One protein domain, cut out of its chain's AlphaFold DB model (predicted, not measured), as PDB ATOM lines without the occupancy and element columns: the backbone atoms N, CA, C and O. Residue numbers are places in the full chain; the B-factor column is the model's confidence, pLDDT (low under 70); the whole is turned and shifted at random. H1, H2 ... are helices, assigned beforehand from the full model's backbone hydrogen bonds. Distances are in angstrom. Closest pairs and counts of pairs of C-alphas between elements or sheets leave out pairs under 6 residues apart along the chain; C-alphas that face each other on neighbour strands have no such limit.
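This is residues 76 to 154 of the 172 residues of an uncharacterized protein of Planctomyces sp. SH-PL62 (UniProt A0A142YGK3). The long helix H2 and the shorter H3 lie side by side as a helical hairpin, and two short helices cover one and the same side of it: H4 crosses H3, and H5 packs on H2. H1 lies on the side of H2 away from H3, near H2 but touching no helix. The printed part has 79 residues with five named helices, in the order H1, H2, H3, H4, H5, and no named strand; its class is all helix. It is compact, with a radius of gyration of the C-alphas of 11.8 A, and spans 32 by 25 by 17 A along its three main axes.

Begin with H2, residues 97 to 115: find C-alpha 97 at (-30.534, 15.559, 44.936), and from there the helix runs 27.4 A to C-alpha 115 at (-33.001, 13.341, 17.782), with z falling. Next look at H3, residues 117 to 128, 16.5 A long, in which z rises again. H4 is residues 132 to 139, 10.6 A, and H5 is residues 147 to 152, 8.7 A, ending at C-alpha 152 at (-45.326, 17.585, 36.922). Go back to the first printed residues for H1, residues 76 to 87, 16.0 A long.

Start at the hairpin of H2 and H3, which touch at a shallow tilt of 18 degrees, opposite ways; the closest C-alphas are those of Tyr 113 and Ala 120, 4.9 A apart. H2 touches H3 with residues 105 to 113 alone. With residues 102 to 106 alone H2 touches H5, at a steep tilt of 60 degrees, opposite ways; the closest C-alphas, of Ile 106 and Lys 150, are 7.0 A apart. H3, with residues 120 to 125 alone, touches H4; the closest C-alphas, of Arg 125 and Ala 135, are 5.4 A apart, and the lines stand only just about perpendicular, at 72 degrees. The packing is only just mostly crossed, meaning that 1 of these 3 touching pairs is at a shallow tilt. H1 is close to but not clearly touching H2, where the C-alphas of Ile 77 and Asp 110 are closest at 7.2 A, at a steep tilt of 53 degrees, opposite ways. H1 and H3 are apart, and so are H4 and H5. In H1, H2, H3, H4 and H5 every O i to N i+4 pair is within hydrogen-bond range.

Look to the C-alphas of Asp 86 and Asp 133 for the two farthest apart, at 34.4 A. The printed part has no cut. The links H2 to H3 and H3 to H4 are tight, the links H1 to H2 and H4 to H5 are short, and no link is long. The mean pLDDT of the printed part is 92.8, and no printed residue is under 70.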
ATOM      1  N   GLU A  76     -42.021  24.499  22.134       94.19
ATOM      2  CA  GLU A  76     -41.572  24.604  23.515       94.19
ATOM      3  C   GLU A  76     -40.232  23.882  23.763       94.19
ATOM      4  O   GLU A  76     -39.357  24.421  24.431       94.19
ATOM      5  N   ILE A  77     -39.986  22.739  23.113       93.62
ATOM      6  CA  ILE A  77     -38.689  22.041  23.192       93.62
ATOM      7  C   ILE A  77     -37.509  22.835  22.610       93.62
ATOM      8  O   ILE A  77     -36.391  22.709  23.106       93.62
ATOM      9  N   ALA A  78     -37.734  23.654  21.578       92.50
ATOM     10  CA  ALA A  78     -36.686  24.494  20.998       92.50
ATOM     11  C   ALA A  78     -36.373  25.683  21.915       92.50
ATOM     12  O   ALA A  78     -35.210  26.018  22.128       92.50
ATOM     13  N   ARG A  79     -37.416  26.286  22.500       93.94
ATOM     14  CA  ARG A  79     -37.277  27.383  23.466       93.94
ATOM     15  C   ARG A  79     -36.589  26.919  24.750       93.94
ATOM     16  O   ARG A  79     -35.656  27.569  25.205       93.94
ATOM     17  N   GLN A  80     -36.958  25.747  25.263       92.94
ATOM     18  CA  GLN A  80     -36.293  25.145  26.420       92.94
ATOM     19  C   GLN A  80     -34.841  24.765  26.142       92.94
ATOM     20  O   GLN A  80     -34.027  24.871  27.048       92.94
ATOM     21  N   GLN A  81     -34.499  24.360  24.915       93.19
ATOM     22  CA  GLN A  81     -33.106  24.104  24.549       93.19
ATOM     23  C   GLN A  81     -32.257  25.382  24.607       93.19
ATOM     24  O   GLN A  81     -31.127  25.336  25.083       93.19
ATOM     25  N   LEU A  82     -32.786  26.519  24.142       92.56
ATOM     26  CA  LEU A  82     -32.087  27.800  24.280       92.56
ATOM     27  C   LEU A  82     -31.902  28.191  25.748       92.56
ATOM     28  O   LEU A  82     -30.796  28.525  26.154       92.56
ATOM     29  N   ASP A  83     -32.965  28.091  26.542       91.75
ATOM     30  CA  ASP A  83     -32.936  28.404  27.976       91.75
ATOM     31  C   ASP A  83     -31.975  27.473  28.751       91.75
ATOM     32  O   ASP A  83     -31.263  27.901  29.657       91.75
ATOM     33  N   GLU A  84     -31.881  26.200  28.346       91.12
ATOM     34  CA  GLU A  84     -30.906  25.231  28.859       91.12
ATOM     35  C   GLU A  84     -29.461  25.618  28.509       91.12
ATOM     36  O   GLU A  84     -28.585  25.485  29.363       91.12
ATOM     37  N   PHE A  85     -29.187  26.136  27.306       90.81
ATOM     38  CA  PHE A  85     -27.849  26.637  26.969       90.81
ATOM     39  C   PHE A  85     -27.439  27.849  27.811       90.81
ATOM     40  O   PHE A  85     -26.262  27.981  28.139       90.81
ATOM     41  N   ASP A  86     -28.393  28.711  28.163       90.94
ATOM     42  CA  ASP A  86     -28.109  29.957  28.877       90.94
ATOM     43  C   ASP A  86     -28.021  29.755  30.402       90.94
ATOM     44  O   ASP A  86     -27.221  30.410  31.072       90.94
ATOM     45  N   ARG A  87     -28.831  28.850  30.972       90.50
ATOM     46  CA  ARG A  87     -28.977  28.690  32.434       90.50
ATOM     47  C   ARG A  87     -28.722  27.274  32.953       90.50
ATOM     48  O   ARG A  87     -28.768  27.047  34.161       90.50
ATOM     49  N   GLY A  88     -28.466  26.320  32.062       89.19
ATOM     50  CA  GLY A  88     -28.258  24.916  32.394       89.19
ATOM     51  C   GLY A  88     -29.550  24.107  32.612       89.19
ATOM     52  O   GLY A  88     -30.666  24.644  32.632       89.19
ATOM     53  N   PRO A  89     -29.418  22.782  32.808       85.31
ATOM     54  CA  PRO A  89     -30.554  21.858  32.920       85.31
ATOM     55  C   PRO A  89     -31.329  21.957  34.249       85.31
ATOM     56  O   PRO A  89     -32.453  21.459  34.338       85.31
ATOM     57  N   PHE A  90     -30.760  22.615  35.267       88.06
ATOM     58  CA  PHE A  90     -31.314  22.730  36.629       88.06
ATOM     59  C   PHE A  90     -31.801  24.144  36.986       88.06
ATOM     60  O   PHE A  90     -32.042  24.447  38.148       88.06
ATOM     61  N   ARG A  91     -31.920  25.030  35.991       84.69
ATOM     62  CA  ARG A  91     -32.176  26.479  36.127       84.69
ATOM     63  C   ARG A  91     -33.389  26.896  36.968       84.69
ATOM     64  O   ARG A  91     -33.486  28.060  37.352       84.69
ATOM     65  N   ASP A  92     -34.328  25.986  37.164       82.75
ATOM     66  CA  ASP A  92     -35.655  26.181  37.740       82.75
ATOM     67  C   ASP A  92     -35.896  25.329  38.995       82.75
ATOM     68  O   ASP A  92     -37.016  25.276  39.504       82.75
ATOM     69  N   LEU A  93     -34.852  24.669  39.504       86.62
ATOM     70  CA  LEU A  93     -34.954  23.729  40.612       86.62
ATOM     71  C   LEU A  93     -34.049  24.127  41.789       86.62
ATOM     72  O   LEU A  93     -32.981  24.706  41.581       86.62
ATOM     73  N   PRO A  94     -34.462  23.839  43.038       87.88
ATOM     74  CA  PRO A  94     -33.604  24.021  44.202       87.88
ATOM     75  C   PRO A  94     -32.422  23.049  44.149       87.88
ATOM     76  O   PRO A  94     -32.497  21.998  43.515       87.88
ATOM     77  N   ASP A  95     -31.347  23.371  44.865       88.12
ATOM     78  CA  ASP A  95     -30.159  22.520  44.907       88.12
ATOM     79  C   ASP A  95     -30.352  21.325  45.858       88.12
ATOM     80  O   ASP A  95     -29.849  21.296  46.978       88.12
ATOM     81  N   THR A  96     -31.157  20.352  45.427       90.62
ATOM     82  CA  THR A  96     -31.402  19.088  46.132       90.62
ATOM     83  C   THR A  96     -31.164  17.907  45.201       90.62
ATOM     84  O   THR A  96     -31.313  18.025  43.985       90.62
ATOM     85  N   ASP A  97     -30.823  16.743  45.755       90.44
ATOM     86  CA  ASP A  97     -30.534  15.559  44.936       90.44
ATOM     87  C   ASP A  97     -31.744  15.132  44.100       90.44
ATOM     88  O   ASP A  97     -31.612  14.922  42.899       90.44
ATOM     89  N   LEU A  98     -32.948  15.153  44.684       89.19
ATOM     90  CA  LEU A  98     -34.192  14.865  43.962       89.19
ATOM     91  C   LEU A  98     -34.429  15.837  42.792       89.19
ATOM     92  O   LEU A  98     -34.819  15.425  41.701       89.19
ATOM     93  N   ALA A  99     -34.188  17.134  43.005       89.44
ATOM     94  CA  ALA A  99     -34.294  18.137  41.953       89.44
ATOM     95  C   ALA A  99     -33.282  17.885  40.825       89.44
ATOM     96  O   ALA A  99     -33.638  17.935  39.647       89.44
ATOM     97  N   ARG A 100     -32.030  17.568  41.167       90.88
ATOM     98  CA  ARG A 100     -31.000  17.235  40.175       90.88
ATOM     99  C   ARG A 100     -31.363  15.969  39.400       90.88
ATOM    100  O   ARG A 100     -31.237  15.956  38.180       90.88
ATOM    101  N   GLU A 101     -31.867  14.933  40.064       92.62
ATOM    102  CA  GLU A 101     -32.308  13.693  39.417       92.62
ATOM    103  C   GLU A 101     -33.438  13.943  38.412       92.62
ATOM    104  O   GLU A 101     -33.345  13.530  37.256       92.62
ATOM    105  N   ILE A 102     -34.475  14.680  38.818       92.56
ATOM    106  CA  ILE A 102     -35.610  15.017  37.949       92.56
ATOM    107  C   ILE A 102     -35.169  15.917  36.790       92.56
ATOM    108  O   ILE A 102     -35.526  15.671  35.634       92.56
ATOM    109  N   GLY A 103     -34.363  16.944  37.074       92.62
ATOM    110  CA  GLY A 103     -33.828  17.842  36.055       92.62
ATOM    111  C   GLY A 103     -33.006  17.091  35.008       92.62
ATOM    112  O   GLY A 103     -33.215  17.296  33.809       92.62
ATOM    113  N   ALA A 104     -32.143  16.170  35.449       93.75
ATOM    114  CA  ALA A 104     -31.332  15.329  34.577       93.75
ATOM    115  C   ALA A 104     -32.199  14.364  33.761       93.75
ATOM    116  O   ALA A 104     -31.990  14.224  32.558       93.75
ATOM    117  N   ALA A 105     -33.208  13.746  34.380       95.00
ATOM    118  CA  ALA A 105     -34.133  12.845  33.706       95.00
ATOM    119  C   ALA A 105     -34.900  13.546  32.572       95.00
ATOM    120  O   ALA A 105     -34.990  13.015  31.463       95.00
ATOM    121  N   ILE A 106     -35.402  14.761  32.808       95.31
ATOM    122  CA  ILE A 106     -36.088  15.540  31.769       95.31
ATOM    123  C   ILE A 106     -35.116  15.959  30.661       95.31
ATOM    124  O   ILE A 106     -35.450  15.795  29.488       95.31
ATOM    125  N   ALA A 107     -33.918  16.449  31.005       94.56
ATOM    126  CA  ALA A 107     -32.900  16.823  30.018       94.56
ATOM    127  C   ALA A 107     -32.513  15.635  29.114       94.56
ATOM    128  O   ALA A 107     -32.367  15.780  27.899       94.56
ATOM    129  N   ASP A 108     -32.434  14.434  29.689       95.56
ATOM    130  CA  ASP A 108     -32.132  13.184  28.988       95.56
ATOM    131  C   ASP A 108     -33.246  12.778  27.996       95.56
ATOM    132  O   ASP A 108     -32.973  12.326  26.872       95.56
ATOM    133  N   VAL A 109     -34.513  12.974  28.382       96.06
ATOM    134  CA  VAL A 109     -35.678  12.760  27.505       96.06
ATOM    135  C   VAL A 109     -35.737  13.829  26.410       96.06
ATOM    136  O   VAL A 109     -35.950  13.483  25.247       96.06
ATOM    137  N   ASP A 110     -35.486  15.099  26.739       95.25
ATOM    138  CA  ASP A 110     -35.448  16.210  25.781       95.25
ATOM    139  C   ASP A 110     -34.379  16.007  24.708       95.25
ATOM    140  O   ASP A 110     -34.673  16.128  23.514       95.25
ATOM    141  N   ALA A 111     -33.163  15.627  25.107       93.06
ATOM    142  CA  ALA A 111     -32.077  15.314  24.183       93.06
ATOM    143  C   ALA A 111     -32.483  14.219  23.186       93.06
ATOM    144  O   ALA A 111     -32.378  14.415  21.974       93.06
ATOM    145  N   ARG A 112     -33.055  13.110  23.676       95.00
ATOM    146  CA  ARG A 112     -33.535  12.021  22.810       95.00
ATOM    147  C   ARG A 112     -34.698  12.438  21.930       95.00
ATOM    148  O   ARG A 112     -34.764  12.001  20.785       95.00
ATOM    149  N   TYR A 113     -35.618  13.263  22.425       93.94
ATOM    150  CA  TYR A 113     -36.783  13.671  21.642       93.94
ATOM    151  C   TYR A 113     -36.369  14.541  20.450       93.94
ATOM    152  O   TYR A 113     -36.932  14.391  19.363       93.94
ATOM    153  N   ARG A 114     -35.351  15.398  20.632       90.25
ATOM    154  CA  ARG A 114     -34.768  16.234  19.566       90.25
ATOM    155  C   ARG A 114     -34.152  15.412  18.428       90.25
ATOM    156  O   ARG A 114     -34.221  15.798  17.257       90.25
ATOM    157  N   GLU A 115     -33.569  14.266  18.762       88.56
ATOM    158  CA  GLU A 115     -33.001  13.341  17.782       88.56
ATOM    159  C   GLU A 115     -34.075  12.457  17.144       88.56
ATOM    160  O   GLU A 115     -34.211  12.418  15.917       88.56
ATOM    161  N   ARG A 116     -34.830  11.735  17.984       89.81
ATOM    162  CA  ARG A 116     -35.802  10.725  17.572       89.81
ATOM    163  C   ARG A 116     -36.880  10.498  18.650       89.81
ATOM    164  O   ARG A 116     -36.594   9.875  19.676       89.81
ATOM    165  N   PRO A 117     -38.159  10.836  18.389       88.56
ATOM    166  CA  PRO A 117     -39.242  10.684  19.368       88.56
ATOM    167  C   PRO A 117     -39.383   9.274  19.965       88.56
ATOM    168  O   PRO A 117     -39.625   9.130  21.158       88.56
ATOM    169  N   SER A 118     -39.163   8.215  19.178       90.38
ATOM    170  CA  SER A 118     -39.257   6.836  19.682       90.38
ATOM    171  C   SER A 118     -38.205   6.494  20.745       90.38
ATOM    172  O   SER A 118     -38.467   5.663  21.613       90.38
ATOM    173  N   ALA A 119     -37.026   7.125  20.702       93.31
ATOM    174  CA  ALA A 119     -35.996   6.948  21.725       93.31
ATOM    175  C   ALA A 119     -36.401   7.620  23.046       93.31
ATOM    176  O   ALA A 119     -36.155   7.071  24.118       93.31
ATOM    177  N   ALA A 120     -37.077   8.769  22.967       94.62
ATOM    178  CA  ALA A 120     -37.599   9.478  24.131       94.62
ATOM    179  C   ALA A 120     -38.724   8.707  24.832       94.62
ATOM    180  O   ALA A 120     -38.684   8.593  26.052       94.62
ATOM    181  N   ILE A 121     -39.669   8.112  24.086       95.50
ATOM    182  CA  ILE A 121     -40.763   7.293  24.656       95.50
ATOM    183  C   ILE A 121     -40.192   6.157  25.509       95.50
ATOM    184  O   ILE A 121     -40.569   5.976  26.668       95.50
ATOM    185  N   ARG A 122     -39.246   5.398  24.937       95.69
ATOM    186  CA  ARG A 122     -38.584   4.296  25.637       95.69
ATOM    187  C   ARG A 122     -37.878   4.792  26.895       95.69
ATOM    188  O   ARG A 122     -38.029   4.183  27.949       95.69
ATOM    189  N   ARG A 123     -37.143   5.900  26.790       96.56
ATOM    190  CA  ARG A 123     -36.384   6.438  27.916       96.56
ATOM    191  C   ARG A 123     -37.281   6.969  29.035       96.56
ATOM    192  O   ARG A 123     -37.031   6.670  30.195       96.56
ATOM    193  N   TYR A 124     -38.347   7.687  28.694       96.75
ATOM    194  CA  TYR A 124     -39.346   8.156  29.652       96.75
ATOM    195  C   TYR A 124     -39.954   6.985  30.430       96.75
ATOM    196  O   TYR A 124     -40.018   7.022  31.655       96.75
ATOM    197  N   ARG A 125     -40.317   5.902  29.730       96.81
ATOM    198  CA  ARG A 125     -40.833   4.679  30.355       96.81
ATOM    199  C   ARG A 125     -39.851   4.082  31.365       96.81
ATOM    200  O   ARG A 125     -40.266   3.730  32.464       96.81
ATOM    201  N   GLU A 126     -38.576   3.962  30.995       96.19
ATOM    202  CA  GLU A 126     -37.520   3.436  31.874       96.19
ATOM    203  C   GLU A 126     -37.352   4.292  33.136       96.19
ATOM    204  O   GLU A 126     -37.231   3.747  34.227       96.19
ATOM    205  N   LEU A 127     -37.392   5.621  32.998       95.88
ATOM    206  CA  LEU A 127     -37.232   6.560  34.111       95.88
ATOM    207  C   LEU A 127     -38.449   6.601  35.043       95.88
ATOM    208  O   LEU A 127     -38.302   6.796  36.244       95.88
ATOM    209  N   ARG A 128     -39.655   6.441  34.492       95.25
ATOM    210  CA  ARG A 128     -40.919   6.595  35.227       95.25
ATOM    211  C   ARG A 128     -41.529   5.283  35.708       95.25
ATOM    212  O   ARG A 128     -42.471   5.316  36.490       95.25
ATOM    213  N   GLY A 129     -41.050   4.142  35.215       93.94
ATOM    214  CA  GLY A 129     -41.604   2.830  35.558       93.94
ATOM    215  C   GLY A 129     -43.055   2.624  35.104       93.94
ATOM    216  O   GLY A 129     -43.760   1.797  35.670       93.94
ATOM    217  N   VAL A 130     -43.520   3.376  34.101       95.38
ATOM    218  CA  VAL A 130     -44.909   3.324  33.608       95.38
ATOM    219  C   VAL A 130     -45.102   2.280  32.499       95.38
ATOM    220  O   VAL A 130     -44.146   1.710  31.962       95.38
ATOM    221  N   THR A 131     -46.357   2.022  32.126       96.44
ATOM    222  CA  THR A 131     -46.687   1.158  30.984       96.44
ATOM    223  C   THR A 131     -46.295   1.814  29.655       96.44
ATOM    224  O   THR A 131     -46.065   3.022  29.571       96.44
ATOM    225  N   TRP A 132     -46.208   1.013  28.588       95.19
ATOM    226  CA  TRP A 132     -45.899   1.527  27.250       95.19
ATOM    227  C   TRP A 132     -46.960   2.511  26.745       95.19
ATOM    228  O   TRP A 132     -46.606   3.566  26.220       95.19
ATOM    229  N   ASP A 133     -48.239   2.201  26.962       96.00
ATOM    230  CA  ASP A 133     -49.350   3.054  26.535       96.00
ATOM    231  C   ASP A 133     -49.338   4.398  27.266       96.00
ATOM    232  O   ASP A 133     -49.490   5.441  26.630       96.00
ATOM    233  N   GLN A 134     -49.053   4.392  28.575       94.88
ATOM    234  CA  GLN A 134     -48.909   5.624  29.351       94.88
ATOM    235  C   GLN A 134     -47.714   6.450  28.866       94.88
ATOM    236  O   GLN A 134     -47.847   7.644  28.622       94.88
ATOM    237  N   ALA A 135     -46.555   5.818  28.649       95.62
ATOM    238  CA  ALA A 135     -45.379   6.512  28.130       95.62
ATOM    239  C   ALA A 135     -45.645   7.142  26.758       95.62
ATOM    240  O   ALA A 135     -45.257   8.284  26.508       95.62
ATOM    241  N   HIS A 136     -46.324   6.417  25.868       95.00
ATOM    242  CA  HIS A 136     -46.699   6.927  24.555       95.00
ATOM    243  C   HIS A 136     -47.703   8.083  24.662       95.00
ATOM    244  O   HIS A 136     -47.595   9.059  23.920       95.00
ATOM    245  N   HIS A 137     -48.667   7.992  25.581       94.62
ATOM    246  CA  HIS A 137     -49.635   9.050  25.846       94.62
ATOM    247  C   HIS A 137     -48.952  10.331  26.349       94.62
ATOM    248  O   HIS A 137     -49.084  11.379  25.711       94.62
ATOM    249  N   ASP A 138     -48.153  10.233  27.413       93.81
ATOM    250  CA  ASP A 138     -47.507  11.376  28.075       93.81
ATOM    251  C   ASP A 138     -46.524  12.102  27.151       93.81
ATOM    252  O   ASP A 138     -46.430  13.329  27.134       93.81
ATOM    253  N   THR A 139     -45.803  11.349  26.318       94.19
ATOM    254  CA  THR A 139     -44.776  11.912  25.429       94.19
ATOM    255  C   THR A 139     -45.298  12.283  24.037       94.19
ATOM    256  O   THR A 139     -44.566  12.884  23.240       94.19
ATOM    257  N   ARG A 140     -46.575  12.010  23.721       92.56
ATOM    258  CA  ARG A 140     -47.179  12.284  22.400       92.56
ATOM    259  C   ARG A 140     -46.968  13.729  21.945       92.56
ATOM    260  O   ARG A 140     -46.651  13.987  20.781       92.56
ATOM    261  N   ASN A 141     -47.125  14.668  22.875       91.94
ATOM    262  CA  ASN A 141     -46.989  16.104  22.639       91.94
ATOM    263  C   ASN A 141     -45.788  16.714  23.370       91.94
ATOM    264  O   ASN A 141     -45.761  17.924  23.564       91.94
ATOM    265  N   TRP A 142     -44.775  15.910  23.706       95.00
ATOM    266  CA  TRP A 142     -43.612  16.334  24.496       95.00
ATOM    267  C   TRP A 142     -42.960  17.636  24.007       95.00
ATOM    268  O   TRP A 142     -42.614  18.504  24.801       95.00
ATOM    269  N   ARG A 143     -42.870  17.824  22.683       93.06
ATOM    270  CA  ARG A 143     -42.320  19.045  22.065       93.06
ATOM    271  C   ARG A 143     -43.068  20.342  22.396       93.06
ATOM    272  O   ARG A 143     -42.533  21.420  22.157       93.06
ATOM    273  N   ARG A 144     -44.307  20.230  22.878       93.69
ATOM    274  CA  ARG A 144     -45.197  21.335  23.248       93.69
ATOM    275  C   ARG A 144     -45.358  21.494  24.757       93.69
ATOM    276  O   ARG A 144     -45.888  22.521  25.155       93.69
ATOM    277  N   LEU A 145     -44.926  20.512  25.549       95.06
ATOM    278  CA  LEU A 145     -45.016  20.582  27.003       95.06
ATOM    279  C   LEU A 145     -44.040  21.622  27.534       95.06
ATOM    280  O   LEU A 145     -42.836  21.563  27.251       95.06
ATOM    281  N   THR A 146     -44.571  22.546  28.320       94.06
ATOM    282  CA  THR A 146     -43.814  23.506  29.114       94.06
ATOM    283  C   THR A 146     -42.905  22.786  30.097       94.06
ATOM    284  O   THR A 146     -43.035  21.590  30.373       94.06
ATOM    285  N   ARG A 147     -41.926  23.521  30.612       92.69
ATOM    286  CA  ARG A 147     -40.976  22.962  31.563       92.69
ATOM    287  C   ARG A 147     -41.686  22.526  32.849       92.69
ATOM    288  O   ARG A 147     -41.383  21.455  33.363       92.69
ATOM    289  N   GLU A 148     -42.666  23.301  33.297       92.06
ATOM    290  CA  GLU A 148     -43.506  22.989  34.456       92.06
ATOM    291  C   GLU A 148     -44.333  21.717  34.235       92.06
ATOM    292  O   GLU A 148     -44.277  20.814  35.062       92.06
ATOM    293  N   GLU A 149     -44.993  21.561  33.084       93.94
ATOM    294  CA  GLU A 149     -45.740  20.330  32.767       93.94
ATOM    295  C   GLU A 149     -44.824  19.097  32.727       93.94
ATOM    296  O   GLU A 149     -45.195  18.017  33.185       93.94
ATOM    297  N   LYS A 150     -43.592  19.235  32.214       94.88
ATOM    298  CA  LYS A 150     -42.605  18.144  32.256       94.88
ATOM    299  C   LYS A 150     -42.190  17.817  33.688       94.88
ATOM    300  O   LYS A 150     -42.022  16.646  34.005       94.88
ATOM    301  N   LEU A 151     -42.027  18.819  34.548       93.12
ATOM    302  CA  LEU A 151     -41.740  18.615  35.968       93.12
ATOM    303  C   LEU A 151     -42.891  17.890  36.675       93.12
ATOM    304  O   LEU A 151     -42.646  16.918  37.391       93.12
ATOM    305  N   GLU A 152     -44.137  18.264  36.398       92.94
ATOM    306  CA  GLU A 152     -45.326  17.585  36.922       92.94
ATOM    307  C   GLU A 152     -45.404  16.128  36.452       92.94
ATOM    308  O   GLU A 152     -45.656  15.225  37.255       92.94
ATOM    309  N   LEU A 153     -45.069  15.865  35.184       93.81
ATOM    310  CA  LEU A 153     -44.901  14.505  34.670       93.81
ATOM    311  C   LEU A 153     -43.780  13.736  35.359       93.81
ATOM    312  O   LEU A 153     -43.738  12.529  35.195       93.81
ATOM    313  N   PHE A 154     -42.888  14.378  36.111       93.19
ATOM    314  CA  PHE A 154     -41.891  13.734  36.967       93.19
ATOM    315  C   PHE A 154     -42.269  13.748  38.460       93.19
ATOM    316  O   PHE A 154     -41.498  13.284  39.293       93.19
TER     317      PHE A 154